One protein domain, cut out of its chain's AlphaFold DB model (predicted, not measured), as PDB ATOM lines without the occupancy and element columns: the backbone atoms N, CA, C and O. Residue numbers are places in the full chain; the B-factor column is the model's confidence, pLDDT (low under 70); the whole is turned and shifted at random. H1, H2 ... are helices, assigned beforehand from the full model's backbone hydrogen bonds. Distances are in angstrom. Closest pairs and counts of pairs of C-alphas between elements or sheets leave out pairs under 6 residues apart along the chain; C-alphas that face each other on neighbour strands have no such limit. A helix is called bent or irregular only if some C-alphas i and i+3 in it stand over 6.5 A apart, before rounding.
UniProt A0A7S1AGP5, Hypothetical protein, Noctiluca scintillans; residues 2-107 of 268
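This is residues 2 to 107 of the 268 residues of the protein "Hypothetical protein" of Noctiluca scintillans (UniProt A0A7S1AGP5). A long helical hairpin, H2 and H3, has two separate helical arms at its open end: residues 2 to 10 of H1 and residues 87 to 107, with most of H4 and the short H5, stick out there. The printed part has 106 residues with five named helices, H1 to H5 in order, and no named strand; its class is all helix. It is extended, with a radius of gyration of the C-alphas of 23.8 A and spans of 80 by 29 by 20 A.

H1, residues 2 to 16, is apart from H2, residues 21 to 45. H2 and H3, residues 49 to 74, touch as a helical hairpin, at a shallow tilt of 11 degrees, opposite ways; their closest C-alphas, those of Leu 42 and Ala 52, are 5.6 A apart. H4, residues 86 to 101, is apart from H1, H2 and H3. H5, residues 103 to 106, is close to H4 but not clearly touching, the closest C-alphas being those of Arg 99 and Asn 105, 7.1 A apart. In H3 and H4 every O i to N i+4 pair is within hydrogen-bond range; in H1 9 of 11 are, in H2 19 of 21, and H5 is too short for such a pair.

H1 begins at C-alpha 2, (123.879, 136.452, 109.207), and measures 20.8 A from first to last C-alpha. H2 measures 35.8 A, with a kink of 33 degrees near residue 37; it is neither bent nor irregular, but only just: C-alphas 36 and 39 are 6.5 A apart. H3 measures 37.8 A and begins at C-alpha 49, (129.226, 151.116, 170.431). H4 measures 22.9 A. H5 ends at C-alpha 106, (127.139, 153.823, 94.476).

The two C-alphas farthest apart, those of Ser 47 and Gln 107, are 79.6 A apart. The printed part has no cut. The link from H3 to H4, 11 residues, is long; the other links are tight. The mean pLDDT of the printed part is 91.4, and residues 103 to 106 are under 70.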
ATOM      1  N   GLY A   2     124.020 137.380 108.067       88.81
ATOM      2  CA  GLY A   2     123.879 136.452 109.207       88.81
ATOM      3  C   GLY A   2     124.317 136.996 110.576       88.81
ATOM      4  O   GLY A   2     123.634 136.760 111.561       88.81
ATOM      5  N   THR A   3     125.393 137.786 110.649       91.19
ATOM      6  CA  THR A   3     125.889 138.363 111.917       91.19
ATOM      7  C   THR A   3     124.877 139.281 112.597       91.19
ATOM      8  O   THR A   3     124.642 139.142 113.790       91.19
ATOM      9  N   ALA A   4     124.223 140.165 111.840       88.44
ATOM     10  CA  ALA A   4     123.199 141.060 112.379       88.44
ATOM     11  C   ALA A   4     122.004 140.284 112.954       88.44
ATOM     12  O   ALA A   4     121.530 140.597 114.040       88.44
ATOM     13  N   MET A   5     121.562 139.235 112.252       92.81
ATOM     14  CA  MET A   5     120.464 138.381 112.708       92.81
ATOM     15  C   MET A   5     120.831 137.599 113.976       92.81
ATOM     16  O   MET A   5     120.007 137.491 114.877       92.81
ATOM     17  N   MET A   6     122.071 137.107 114.084       94.31
ATOM     18  CA  MET A   6     122.553 136.451 115.305       94.31
ATOM     19  C   MET A   6     122.566 137.413 116.496       94.31
ATOM     20  O   MET A   6     121.995 137.085 117.526       94.31
ATOM     21  N   HIS A   7     123.123 138.619 116.339       91.44
ATOM     22  CA  HIS A   7     123.159 139.608 117.422       91.44
ATOM     23  C   HIS A   7     121.765 140.060 117.862       91.44
ATOM     24  O   HIS A   7     121.531 140.239 119.053       91.44
ATOM     25  N   TYR A   8     120.830 140.201 116.918       91.31
ATOM     26  CA  TYR A   8     119.435 140.483 117.243       91.31
ATOM     27  C   TYR A   8     118.818 139.359 118.083       91.31
ATOM     28  O   TYR A   8     118.223 139.622 119.124       91.31
ATOM     29  N   HIS A   9     119.004 138.101 117.675       92.94
ATOM     30  CA  HIS A   9     118.513 136.961 118.447       92.94
ATOM     31  C   HIS A   9     119.209 136.814 119.802       92.94
ATOM     32  O   HIS A   9     118.569 136.390 120.758       92.94
ATOM     33  N   ASP A  10     120.489 137.161 119.912       92.62
ATOM     34  CA  ASP A  10     121.205 137.135 121.186       92.62
ATOM     35  C   ASP A  10     120.667 138.193 122.154       92.62
ATOM     36  O   ASP A  10     120.424 137.872 123.314       92.62
ATOM     37  N   ALA A  11     120.385 139.408 121.674       90.69
ATOM     38  CA  ALA A  11     119.723 140.436 122.476       90.69
ATOM     39  C   ALA A  11     118.293 140.027 122.871       90.69
ATOM     40  O   ALA A  11     117.879 140.252 124.005       90.69
ATOM     41  N   MET A  12     117.556 139.368 121.968       90.38
ATOM     42  CA  MET A  12     116.201 138.883 122.244       90.38
ATOM     43  C   MET A  12     116.178 137.865 123.394       90.38
ATOM     44  O   MET A  12     115.304 137.935 124.253       90.38
ATOM     45  N   LYS A  13     117.175 136.971 123.475       90.56
ATOM     46  CA  LYS A  13     117.292 136.001 124.581       90.56
ATOM     47  C   LYS A  13     117.403 136.680 125.947       90.56
ATOM     48  O   LYS A  13     116.869 136.149 126.913       90.56
ATOM     49  N   CYS A  14     118.079 137.828 126.030       87.06
ATOM     50  CA  CYS A  14     118.210 138.586 127.277       87.06
ATOM     51  C   CYS A  14     116.871 139.159 127.761       87.06
ATOM     52  O   CYS A  14     116.695 139.328 128.959       87.06
ATOM     53  N   VAL A  15     115.936 139.441 126.849       87.38
ATOM     54  CA  VAL A  15     114.607 139.982 127.182       87.38
ATOM     55  C   VAL A  15     113.586 138.866 127.418       87.38
ATOM     56  O   VAL A  15     112.724 138.977 128.284       87.38
ATOM     57  N   GLU A  16     113.664 137.780 126.646       88.25
ATOM     58  CA  GLU A  16     112.696 136.677 126.704       88.25
ATOM     59  C   GLU A  16     112.881 135.758 127.915       88.25
ATOM     60  O   GLU A  16     111.920 135.117 128.345       88.25
ATOM     61  N   VAL A  17     114.100 135.664 128.451       88.62
ATOM     62  CA  VAL A  17     114.423 134.799 129.589       88.62
ATOM     63  C   VAL A  17     114.675 135.676 130.817       88.62
ATOM     64  O   VAL A  17     115.830 136.012 131.086       88.62
ATOM     65  N   PRO A  18     113.622 136.066 131.564       84.31
ATOM     66  CA  PRO A  18     113.793 136.856 132.776       84.31
ATOM     67  C   PRO A  18     114.570 136.060 133.823       84.31
ATOM     68  O   PRO A  18     114.563 134.820 133.823       84.31
ATOM     69  N   PHE A  19     115.219 136.771 134.744       86.88
ATOM     70  CA  PHE A  19     115.923 136.111 135.828       86.88
ATOM     71  C   PHE A  19     114.929 135.287 136.667       86.88
ATOM     72  O   PHE A  19     113.800 135.718 136.930       86.88
ATOM     73  N   PRO A  20     115.290 134.058 137.067       92.06
ATOM     74  CA  PRO A  20     114.383 133.198 137.808       92.06
ATOM     75  C   PRO A  20     113.963 133.837 139.136       92.06
ATOM     76  O   PRO A  20     114.767 133.970 140.057       92.06
ATOM     77  N   PHE A  21     112.659 134.092 139.273       91.12
ATOM     78  CA  PHE A  21     112.022 134.605 140.490       91.12
ATOM     79  C   PHE A  21     112.528 134.001 141.817       91.12
ATOM     80  O   PHE A  21     112.794 134.772 142.742       91.12
ATOM     81  N   PRO A  22     112.698 132.665 141.969       95.44
ATOM     82  CA  PRO A  22     113.145 132.117 143.249       95.44
ATOM     83  C   PRO A  22     114.530 132.615 143.674       95.44
ATOM     84  O   PRO A  22     114.784 132.699 144.872       95.44
ATOM     85  N   TYR A  23     115.416 132.973 142.741       94.62
ATOM     86  CA  TYR A  23     116.739 133.492 143.092       94.62
ATOM     87  C   TYR A  23     116.667 134.911 143.657       94.62
ATOM     88  O   TYR A  23     117.327 135.191 144.662       94.62
ATOM     89  N   THR A  24     115.846 135.782 143.068       93.12
ATOM     90  CA  THR A  24     115.606 137.132 143.598       93.12
ATOM     91  C   THR A  24     115.002 137.039 144.996       93.12
ATOM     92  O   THR A  24     115.583 137.554 145.946       93.12
ATOM     93  N   ALA A  25     113.948 136.232 145.164       95.38
ATOM     94  CA  ALA A  25     113.315 136.026 146.465       95.38
ATOM     95  C   ALA A  25     114.283 135.464 147.527       95.38
ATOM     96  O   ALA A  25     114.262 135.895 148.680       95.38
ATOM     97  N   CYS A  26     115.164 134.522 147.165       96.31
ATOM     98  CA  CYS A  26     116.188 134.020 148.089       96.31
ATOM     99  C   CYS A  26     117.188 135.108 148.496       96.31
ATOM    100  O   CYS A  26     117.601 135.150 149.656       96.31
ATOM    101  N   THR A  27     117.581 135.972 147.559       95.50
ATOM    102  CA  THR A  27     118.528 137.064 147.815       95.50
ATOM    103  C   THR A  27     117.931 138.083 148.781       95.50
ATOM    104  O   THR A  27     118.608 138.473 149.730       95.50
ATOM    105  N   ASP A  28     116.651 138.418 148.618       95.81
ATOM    106  CA  ASP A  28     115.920 139.329 149.507       95.81
ATOM    107  C   ASP A  28     115.853 138.772 150.932       95.81
ATOM    108  O   ASP A  28     116.192 139.454 151.903       95.81
ATOM    109  N   ILE A  29     115.479 137.494 151.066       97.19
ATOM    110  CA  ILE A  29     115.418 136.805 152.362       97.19
ATOM    111  C   ILE A  29     116.806 136.775 153.016       97.19
ATOM    112  O   ILE A  29     116.934 137.047 154.212       97.19
ATOM    113  N   LEU A  30     117.856 136.477 152.246       96.44
ATOM    114  CA  LEU A  30     119.231 136.454 152.743       96.44
ATOM    115  C   LEU A  30     119.681 137.845 153.213       96.44
ATOM    116  O   LEU A  30     120.303 137.945 154.272       96.44
ATOM    117  N   LEU A  31     119.332 138.911 152.487       96.31
ATOM    118  CA  LEU A  31     119.629 140.293 152.877       96.31
ATOM    119  C   LEU A  31     118.908 140.699 154.167       96.31
ATOM    120  O   LEU A  31     119.518 141.345 155.020       96.31
ATOM    121  N   ILE A  32     117.651 140.285 154.350       96.75
ATOM    122  CA  ILE A  32     116.883 140.532 155.581       96.75
ATOM    123  C   ILE A  32     117.520 139.806 156.773       96.75
ATOM    124  O   ILE A  32     117.708 140.400 157.838       96.75
ATOM    125  N   ILE A  33     117.904 138.535 156.603       96.62
ATOM    126  CA  ILE A  33     118.596 137.773 157.654       96.62
ATOM    127  C   ILE A  33     119.947 138.421 157.974       96.62
ATOM    128  O   ILE A  33     120.273 138.613 159.146       96.62
ATOM    129  N   HIS A  34     120.723 138.801 156.957       95.62
ATOM    130  CA  HIS A  34     121.999 139.490 157.138       95.62
ATOM    131  C   HIS A  34     121.819 140.809 157.900       95.62
ATOM    132  O   HIS A  34     122.560 141.086 158.841       95.62
ATOM    133  N   TRP A  35     120.803 141.596 157.549       95.88
ATOM    134  CA  TRP A  35     120.476 142.844 158.232       95.88
ATOM    135  C   TRP A  35     120.207 142.650 159.733       95.88
ATOM    136  O   TRP A  35     120.653 143.467 160.537       95.88
ATOM    137  N   ALA A  36     119.555 141.550 160.125       95.25
ATOM    138  CA  ALA A  36     119.286 141.228 161.527       95.25
ATOM    139  C   ALA A  36     120.499 140.627 162.270       95.25
ATOM    140  O   ALA A  36     120.729 140.938 163.439       95.25
ATOM    141  N   VAL A  37     121.291 139.770 161.616       95.88
ATOM    142  CA  VAL A  37     122.404 139.038 162.253       95.88
ATOM    143  C   VAL A  37     123.663 139.898 162.393       95.88
ATOM    144  O   VAL A  37     124.336 139.844 163.425       95.88
ATOM    145  N   THR A  38     123.981 140.725 161.397       95.19
ATOM    146  CA  THR A  38     125.176 141.584 161.382       95.19
ATOM    147  C   THR A  38     125.322 142.497 162.607       95.19
ATOM    148  O   THR A  38     126.422 142.532 163.169       95.19
ATOM    149  N   PRO A  39     124.278 143.195 163.105       93.88
ATOM    150  CA  PRO A  39     124.402 143.982 164.331       93.88
ATOM    151  C   PRO A  39     124.670 143.137 165.577       93.88
ATOM    152  O   PRO A  39     125.455 143.556 166.425       93.88
ATOM    153  N   LEU A  40     124.102 141.931 165.680       94.75
ATOM    154  CA  LEU A  40     124.355 141.039 166.818       94.75
ATOM    155  C   LEU A  40     125.822 140.593 166.861       94.75
ATOM    156  O   LEU A  40     126.462 140.640 167.913       94.75
ATOM    157  N   VAL A  41     126.373 140.213 165.706       95.56
ATOM    158  CA  VAL A  41     127.767 139.766 165.596       95.56
ATOM    159  C   VAL A  41     128.737 140.917 165.873       95.56
ATOM    160  O   VAL A  41     129.666 140.754 166.667       95.56
ATOM    161  N   LEU A  42     128.512 142.102 165.296       95.06
ATOM    162  CA  LEU A  42     129.433 143.232 165.461       95.06
ATOM    163  C   LEU A  42     129.418 143.846 166.866       95.06
ATOM    164  O   LEU A  42     130.474 144.288 167.327       95.06
ATOM    165  N   CYS A  43     128.288 143.794 167.576       92.94
ATOM    166  CA  CYS A  43     128.227 144.147 168.998       92.94
ATOM    167  C   CYS A  43     129.063 143.203 169.879       92.94
ATOM    168  O   CYS A  43     129.586 143.639 170.900       92.94
ATOM    169  N   SER A  44     129.216 141.930 169.498       93.94
ATOM    170  CA  SER A  44     130.054 140.977 170.245       93.94
ATOM    171  C   SER A  44     131.554 141.141 169.971       93.94
ATOM    172  O   SER A  44     132.379 140.837 170.828       93.94
ATOM    173  N   TRP A  45     131.912 141.630 168.781       94.12
ATOM    174  CA  TRP A  45     133.302 141.779 168.340       94.12
ATOM    175  C   TRP A  45     133.931 143.119 168.717       94.12
ATOM    176  O   TRP A  45     135.140 143.198 168.933       94.12
ATOM    177  N   THR A  46     133.134 144.183 168.777       93.38
ATOM    178  CA  THR A  46     133.646 145.546 168.937       93.38
ATOM    179  C   THR A  46     133.379 146.051 170.346       93.38
ATOM    180  O   THR A  46     132.238 146.095 170.788       93.38
ATOM    181  N   SER A  47     134.416 146.512 171.049       89.56
ATOM    182  CA  SER A  47     134.263 147.044 172.414       89.56
ATOM    183  C   SER A  47     133.567 148.412 172.471       89.56
ATOM    184  O   SER A  47     133.090 148.815 173.528       89.56
ATOM    185  N   GLY A  48     133.535 149.154 171.357       92.50
ATOM    186  CA  GLY A  48     132.958 150.497 171.271       92.50
ATOM    187  C   GLY A  48     131.626 150.528 170.509       92.50
ATOM    188  O   GLY A  48     131.604 150.123 169.345       92.50
ATOM    189  N   PRO A  49     130.541 151.090 171.080       92.00
ATOM    190  CA  PRO A  49     129.226 151.116 170.431       92.00
ATOM    191  C   PRO A  49     129.197 151.963 169.149       92.00
ATOM    192  O   PRO A  49     128.505 151.614 168.198       92.00
ATOM    193  N   LEU A  50     129.990 153.041 169.083       93.94
ATOM    194  CA  LEU A  50     130.098 153.887 167.885       93.94
ATOM    195  C   LEU A  50     130.727 153.139 166.704       93.94
ATOM    196  O   LEU A  50     130.230 153.212 165.585       93.94
ATOM    197  N   TRP A  51     131.804 152.396 166.963       92.75
ATOM    198  CA  TRP A  51     132.479 151.601 165.940       92.75
ATOM    199  C   TRP A  51     131.598 150.442 165.471       92.75
ATOM    200  O   TRP A  51     131.506 150.209 164.269       92.75
ATOM    201  N   ALA A  52     130.887 149.783 166.392       93.88
ATOM    202  CA  ALA A  52     129.917 148.749 166.046       93.88
ATOM    203  C   ALA A  52     128.833 149.294 165.100       93.88
ATOM    204  O   ALA A  52     128.615 148.715 164.043       93.88
ATOM    205  N   ALA A  53     128.219 150.437 165.427       93.12
ATOM    206  CA  ALA A  53     127.182 151.059 164.599       93.12
ATOM    207  C   ALA A  53     127.687 151.502 163.212       93.12
ATOM    208  O   ALA A  53     126.987 151.357 162.213       93.12
ATOM    209  N   LEU A  54     128.912 152.031 163.134       95.75
ATOM    210  CA  LEU A  54     129.500 152.455 161.864       95.75
ATOM    211  C   LEU A  54     129.777 151.257 160.948       95.75
ATOM    212  O   LEU A  54     129.440 151.294 159.764       95.75
ATOM    213  N   PHE A  55     130.347 150.178 161.487       93.88
ATOM    214  CA  PHE A  55     130.624 148.979 160.699       93.88
ATOM    215  C   PHE A  55     129.346 148.249 160.276       93.88
ATOM    216  O   PHE A  55     129.268 147.800 159.132       93.88
ATOM    217  N   THR A  56     128.329 148.169 161.140       95.56
ATOM    218  CA  THR A  56     127.038 147.568 160.769       95.56
ATOM    219  C   THR A  56     126.354 148.367 159.669       95.56
ATOM    220  O   THR A  56     125.885 147.769 158.703       95.56
ATOM    221  N   PHE A  57     126.350 149.700 159.771       95.75
ATOM    222  CA  PHE A  57     125.768 150.572 158.756       95.75
ATOM    223  C   PHE A  57     126.438 150.377 157.397       95.75
ATOM    224  O   PHE A  57     125.743 150.136 156.418       95.75
ATOM    225  N   ILE A  58     127.774 150.418 157.335       96.62
ATOM    226  CA  ILE A  58     128.506 150.265 156.069       96.62
ATOM    227  C   ILE A  58     128.247 148.888 155.444       96.62
ATOM    228  O   ILE A  58     127.961 148.812 154.251       96.62
ATOM    229  N   MET A  59     128.312 147.808 156.230       95.44
ATOM    230  CA  MET A  59     128.125 146.444 155.712       95.44
ATOM    231  C   MET A  59     126.724 146.231 155.140       95.44
ATOM    232  O   MET A  59     126.572 145.746 154.020       95.44
ATOM    233  N   VAL A  60     125.703 146.653 155.887       96.00
ATOM    234  CA  VAL A  60     124.313 146.600 155.434       96.00
ATOM    235  C   VAL A  60     124.123 147.480 154.201       96.00
ATOM    236  O   VAL A  60     123.584 147.019 153.197       96.00
ATOM    237  N   PHE A  61     124.578 148.731 154.253       96.81
ATOM    238  CA  PHE A  61     124.385 149.702 153.181       96.81
ATOM    239  C   PHE A  61     124.973 149.221 151.854       96.81
ATOM    240  O   PHE A  61     124.307 149.323 150.826       96.81
ATOM    241  N   VAL A  62     126.188 148.662 151.863       97.38
ATOM    242  CA  VAL A  62     126.842 148.169 150.643       97.38
ATOM    243  C   VAL A  62     126.067 147.005 150.025       97.38
ATOM    244  O   VAL A  62     125.867 146.997 148.812       97.38
ATOM    245  N   LEU A  63     125.594 146.051 150.832       95.75
ATOM    246  CA  LEU A  63     124.845 144.898 150.324       95.75
ATOM    247  C   LEU A  63     123.475 145.292 149.768       95.75
ATOM    248  O   LEU A  63     123.107 144.831 148.691       95.75
ATOM    249  N   TRP A  64     122.752 146.180 150.453       96.25
ATOM    250  CA  TRP A  64     121.490 146.718 149.942       96.25
ATOM    251  C   TRP A  64     121.698 147.555 148.678       96.25
ATOM    252  O   TRP A  64     120.956 147.396 147.715       96.25
ATOM    253  N   SER A  65     122.741 148.387 148.635       96.94
ATOM    254  CA  SER A  65     123.075 149.166 147.436       96.94
ATOM    255  C   SER A  65     123.372 148.258 146.245       96.94
ATOM    256  O   SER A  65     122.857 148.488 145.156       96.94
ATOM    257  N   LEU A  66     124.163 147.198 146.447       95.81
ATOM    258  CA  LEU A  66     124.474 146.234 145.393       95.81
ATOM    259  C   LEU A  66     123.222 145.496 144.911       95.81
ATOM    260  O   LEU A  66     123.079 145.274 143.713       95.81
ATOM    261  N   HIS A  67     122.321 145.139 145.825       95.06
ATOM    262  CA  HIS A  67     121.059 144.494 145.486       95.06
ATOM    263  C   HIS A  67     120.177 145.383 144.594       95.06
ATOM    264  O   HIS A  67     119.705 144.916 143.560       95.06
ATOM    265  N   PHE A  68     120.033 146.673 144.915       93.12
ATOM    266  CA  PHE A  68     119.293 147.606 144.057       93.12
ATOM    267  C   PHE A  68     119.968 147.813 142.698       93.12
ATOM    268  O   PHE A  68     119.299 147.750 141.674       93.12
ATOM    269  N   ILE A  69     121.296 147.983 142.666       93.81
ATOM    270  CA  ILE A  69     122.044 148.117 141.404       93.81
ATOM    271  C   ILE A  69     121.869 146.868 140.530       93.81
ATOM    272  O   ILE A  69     121.725 146.986 139.318       93.81
ATOM    273  N   ALA A  70     121.870 145.674 141.126       92.38
ATOM    274  CA  ALA A  70     121.641 144.434 140.393       92.38
ATOM    275  C   ALA A  70     120.237 144.379 139.771       92.38
ATOM    276  O   ALA A  70     120.112 143.901 138.648       92.38
ATOM    277  N   GLY A  71     119.218 144.900 140.465       90.00
ATOM    278  CA  GLY A  71     117.858 145.009 139.932       90.00
ATOM    279  C   GLY A  71     117.768 145.929 138.711       90.00
ATOM    280  O   GLY A  71     117.159 145.561 137.713       90.00
ATOM    281  N   GLU A  72     118.439 147.081 138.748       90.62
ATOM    282  CA  GLU A  72     118.504 148.002 137.600       90.62
ATOM    283  C   GLU A  72     119.252 147.370 136.410       90.62
ATOM    284  O   GLU A  72     118.826 147.463 135.262       90.62
ATOM    285  N   LEU A  73     120.352 146.654 136.674       89.19
ATOM    286  CA  LEU A  73     121.152 145.999 135.630       89.19
ATOM    287  C   LEU A  73     120.475 144.774 134.997       89.19
ATOM    288  O   LEU A  73     120.934 144.312 133.949       89.19
ATOM    289  N   GLU A  74     119.421 144.232 135.608       89.00
ATOM    290  CA  GLU A  74     118.662 143.108 135.052       89.00
ATOM    291  C   GLU A  74     117.900 143.511 133.779       89.00
ATOM    292  O   GLU A  74     117.777 142.701 132.859       89.00
ATOM    293  N   ASN A  75     117.443 144.768 133.685       87.56
ATOM    294  CA  ASN A  75     116.649 145.260 132.559       87.56
ATOM    295  C   ASN A  75     117.290 146.478 131.859       87.56
ATOM    296  O   ASN A  75     116.735 147.572 131.898       87.56
ATOM    297  N   PRO A  76     118.396 146.294 131.116       88.94
ATOM    298  CA  PRO A  76     119.137 147.396 130.489       88.94
ATOM    299  C   PRO A  76     118.415 148.056 129.295       88.94
ATOM    300  O   PRO A  76     118.931 148.998 128.689       88.94
ATOM    301  N   PHE A  77     117.258 147.523 128.892       89.62
ATOM    302  CA  PHE A  77     116.442 148.005 127.772       89.62
ATOM    303  C   PHE A  77     115.207 148.791 128.240       89.62
ATOM    304  O   PHE A  77     114.258 148.956 127.468       89.62
ATOM    305  N   GLY A  78     115.188 149.209 129.507       86.75
ATOM    306  CA  GLY A  78     114.099 149.955 130.116       86.75
ATOM    307  C   GLY A  78     114.038 151.426 129.689       86.75
ATOM    308  O   GLY A  78     114.261 151.792 128.532       86.75
ATOM    309  N   CYS A  79     113.618 152.269 130.627       86.38
ATOM    310  CA  CYS A  79     113.465 153.714 130.439       86.38
ATOM    311  C   CYS A  79     114.183 154.521 131.531       86.38
ATOM    312  O   CYS A  79     113.938 155.723 131.659       86.38
ATOM    313  N   ASP A  80     115.033 153.872 132.319       87.31
ATOM    314  CA  ASP A  80     115.795 154.507 133.377       87.31
ATOM    315  C   ASP A  80     116.959 155.308 132.785       87.31
ATOM    316  O   ASP A  80     117.413 155.097 131.659       87.31
ATOM    317  N   VAL A  81     117.467 156.277 133.550       87.94
ATOM    318  CA  VAL A  81     118.522 157.196 133.078       87.94
ATOM    319  C   VAL A  81     119.834 156.491 132.716       87.94
ATOM    320  O   VAL A  81     120.658 157.064 132.007       87.94
ATOM    321  N   ASN A  82     120.032 155.271 133.221       88.44
ATOM    322  CA  ASN A  82     121.222 154.457 132.994       88.44
ATOM    323  C   ASN A  82     120.998 153.337 131.959       88.44
ATOM    324  O   ASN A  82     121.903 152.526 131.754       88.44
ATOM    325  N   ASP A  83     119.834 153.298 131.306       92.69
ATOM    326  CA  ASP A  83     119.512 152.300 130.286       92.69
ATOM    327  C   ASP A  83     120.083 152.649 128.909       92.69
ATOM    328  O   ASP A  83     120.502 153.774 128.613       92.69
ATOM    329  N   LEU A  84     120.083 151.661 128.012       90.00
ATOM    330  CA  LEU A  84     120.466 151.889 126.627       90.00
ATOM    331  C   LEU A  84     119.424 152.745 125.894       90.00
ATOM    332  O   LEU A  84     118.250 152.395 125.783       90.00
ATOM    333  N   HIS A  85     119.887 153.823 125.255       92.38
ATOM    334  CA  HIS A  85     119.061 154.676 124.397       92.38
ATOM    335  C   HIS A  85     118.689 153.990 123.068       92.38
ATOM    336  O   HIS A  85     119.228 154.299 122.000       92.38
ATOM    337  N   MET A  86     117.721 153.074 123.118       90.31
ATOM    338  CA  MET A  86     117.258 152.288 121.966       90.31
ATOM    339  C   MET A  86     116.769 153.162 120.803       90.31
ATOM    340  O   MET A  86     117.039 152.859 119.641       90.31
ATOM    341  N   THR A  87     116.109 154.283 121.108       90.94
ATOM    342  CA  THR A  87     115.602 155.226 120.098       90.94
ATOM    343  C   THR A  87     116.729 155.848 119.276       90.94
ATOM    344  O   THR A  87     116.609 155.958 118.055       90.94
ATOM    345  N   GLU A  88     117.835 156.226 119.922       93.00
ATOM    346  CA  GLU A  88     118.969 156.834 119.224       93.00
ATOM    347  C   GLU A  88     119.721 155.792 118.392       93.00
ATOM    348  O   GLU A  88     120.007 156.030 117.220       93.00
ATOM    349  N   MET A  89     119.929 154.588 118.934       91.81
ATOM    350  CA  MET A  89     120.537 153.489 118.172       91.81
ATOM    351  C   MET A  89     119.708 153.125 116.931       91.81
ATOM    352  O   MET A  89     120.250 152.945 115.838       91.81
ATOM    353  N   GLN A  90     118.378 153.074 117.053       93.12
ATOM    354  CA  GLN A  90     117.497 152.828 115.910       93.12
ATOM    355  C   GLN A  90     117.557 153.971 114.887       93.12
ATOM    356  O   GLN A  90     117.569 153.725 113.675       93.12
ATOM    357  N   ARG A  91     117.613 155.225 115.351       95.50
ATOM    358  CA  ARG A  91     117.768 156.404 114.491       95.50
ATOM    359  C   ARG A  91     119.073 156.333 113.699       95.50
ATOM    360  O   ARG A  91     119.044 156.562 112.488       95.50
ATOM    361  N   GLU A  92     120.181 155.967 114.335       95.44
ATOM    362  CA  GLU A  92     121.481 155.825 113.679       95.44
ATOM    363  C   GLU A  92     121.456 154.743 112.589       95.44
ATOM    364  O   GLU A  92     121.889 154.988 111.457       95.44
ATOM    365  N   ILE A  93     120.878 153.573 112.885       93.00
ATOM    366  CA  ILE A  93     120.712 152.492 111.901       93.00
ATOM    367  C   ILE A  93     119.902 152.986 110.698       93.00
ATOM    368  O   ILE A  93     120.329 152.809 109.556       93.00
ATOM    369  N   ASN A  94     118.776 153.661 110.934       94.62
ATOM    370  CA  ASN A  94     117.939 154.204 109.864       94.62
ATOM    371  C   ASN A  94     118.696 155.228 109.006       94.62
ATOM    372  O   ASN A  94     118.626 155.174 107.776       94.62
ATOM    373  N   MET A  95     119.465 156.131 109.623       93.75
ATOM    374  CA  MET A  95     120.300 157.082 108.881       93.75
ATOM    375  C   MET A  95     121.352 156.371 108.028       93.75
ATOM    376  O   MET A  95     121.578 156.753 106.878       93.75
ATOM    377  N   ASN A  96     121.981 155.328 108.562       91.00
ATOM    378  CA  ASN A  96     122.975 154.551 107.833       91.00
ATOM    379  C   ASN A  96     122.351 153.805 106.646       91.00
ATOM    380  O   ASN A  96     122.920 153.826 105.556       91.00
ATOM    381  N   LEU A  97     121.150 153.244 106.801       90.88
ATOM    382  CA  LEU A  97     120.410 152.637 105.691       90.88
ATOM    383  C   LEU A  97     120.091 153.660 104.592       90.88
ATOM    384  O   LEU A  97     120.335 153.393 103.416       90.88
ATOM    385  N   ILE A  98     119.637 154.862 104.961       92.75
ATOM    386  CA  ILE A  98     119.377 155.946 103.999       92.75
ATOM    387  C   ILE A  98     120.661 156.340 103.256       92.75
ATOM    388  O   ILE A  98     120.642 156.518 102.035       92.75
ATOM    389  N   ARG A  99     121.798 156.437 103.959       88.00
ATOM    390  CA  ARG A  99     123.106 156.730 103.345       88.00
ATOM    391  C   ARG A  99     123.522 155.660 102.337       88.00
ATOM    392  O   ARG A  99     124.077 156.009 101.302       88.00
ATOM    393  N   LEU A 100     123.262 154.384 102.616       87.25
ATOM    394  CA  LEU A 100     123.590 153.285 101.700       87.25
ATOM    395  C   LEU A 100     122.729 153.296 100.431       87.25
ATOM    396  O   LEU A 100     123.210 152.913  99.367       87.25
ATOM    397  N   VAL A 101     121.475 153.740 100.533       89.00
ATOM    398  CA  VAL A 101     120.542 153.791  99.396       89.00
ATOM    399  C   VAL A 101     120.751 155.039  98.529       89.00
ATOM    400  O   VAL A 101     120.468 155.002  97.333       89.00
ATOM    401  N   LYS A 102     121.270 156.139  99.091       87.75
ATOM    402  CA  LYS A 102     121.490 157.396  98.360       87.75
ATOM    403  C   LYS A 102     122.498 157.210  97.214       87.75
ATOM    404  O   LYS A 102     123.613 156.739  97.424       87.75
ATOM    405  N   ASP A 103     122.139 157.668  96.011       66.81
ATOM    406  CA  ASP A 103     122.886 157.422  94.762       66.81
ATOM    407  C   ASP A 103     124.356 157.887  94.764       66.81
ATOM    408  O   ASP A 103     125.176 157.347  94.022       66.81
ATOM    409  N   GLY A 104     124.732 158.824  95.643       68.06
ATOM    410  CA  GLY A 104     126.126 159.251  95.828       68.06
ATOM    411  C   GLY A 104     127.064 158.159  96.364       68.06
ATOM    412  O   GLY A 104     128.260 158.207  96.094       68.06
ATOM    413  N   ASN A 105     126.535 157.139  97.049       63.69
ATOM    414  CA  ASN A 105     127.320 156.049  97.644       63.69
ATOM    415  C   ASN A 105     127.474 154.821  96.727       63.69
ATOM    416  O   ASN A 105     128.093 153.832  97.116       63.69
ATOM    417  N   ARG A 106     126.952 154.875  95.493       67.19
ATOM    418  CA  ARG A 106     127.139 153.823  94.476       67.19
ATOM    419  C   ARG A 106     128.468 153.920  93.727       67.19
ATOM    420  O   ARG A 106     128.767 153.051  92.910       67.19
ATOM    421  N   GLN A 107     129.261 154.964  93.974       70.81
ATOM    422  CA  GLN A 107     130.566 155.109  93.342       70.81
ATOM    423  C   GLN A 107     131.545 154.106  93.950       70.81
ATOM    424  O   GLN A 107     132.064 154.287  95.049       70.81
TER     425      GLN A 107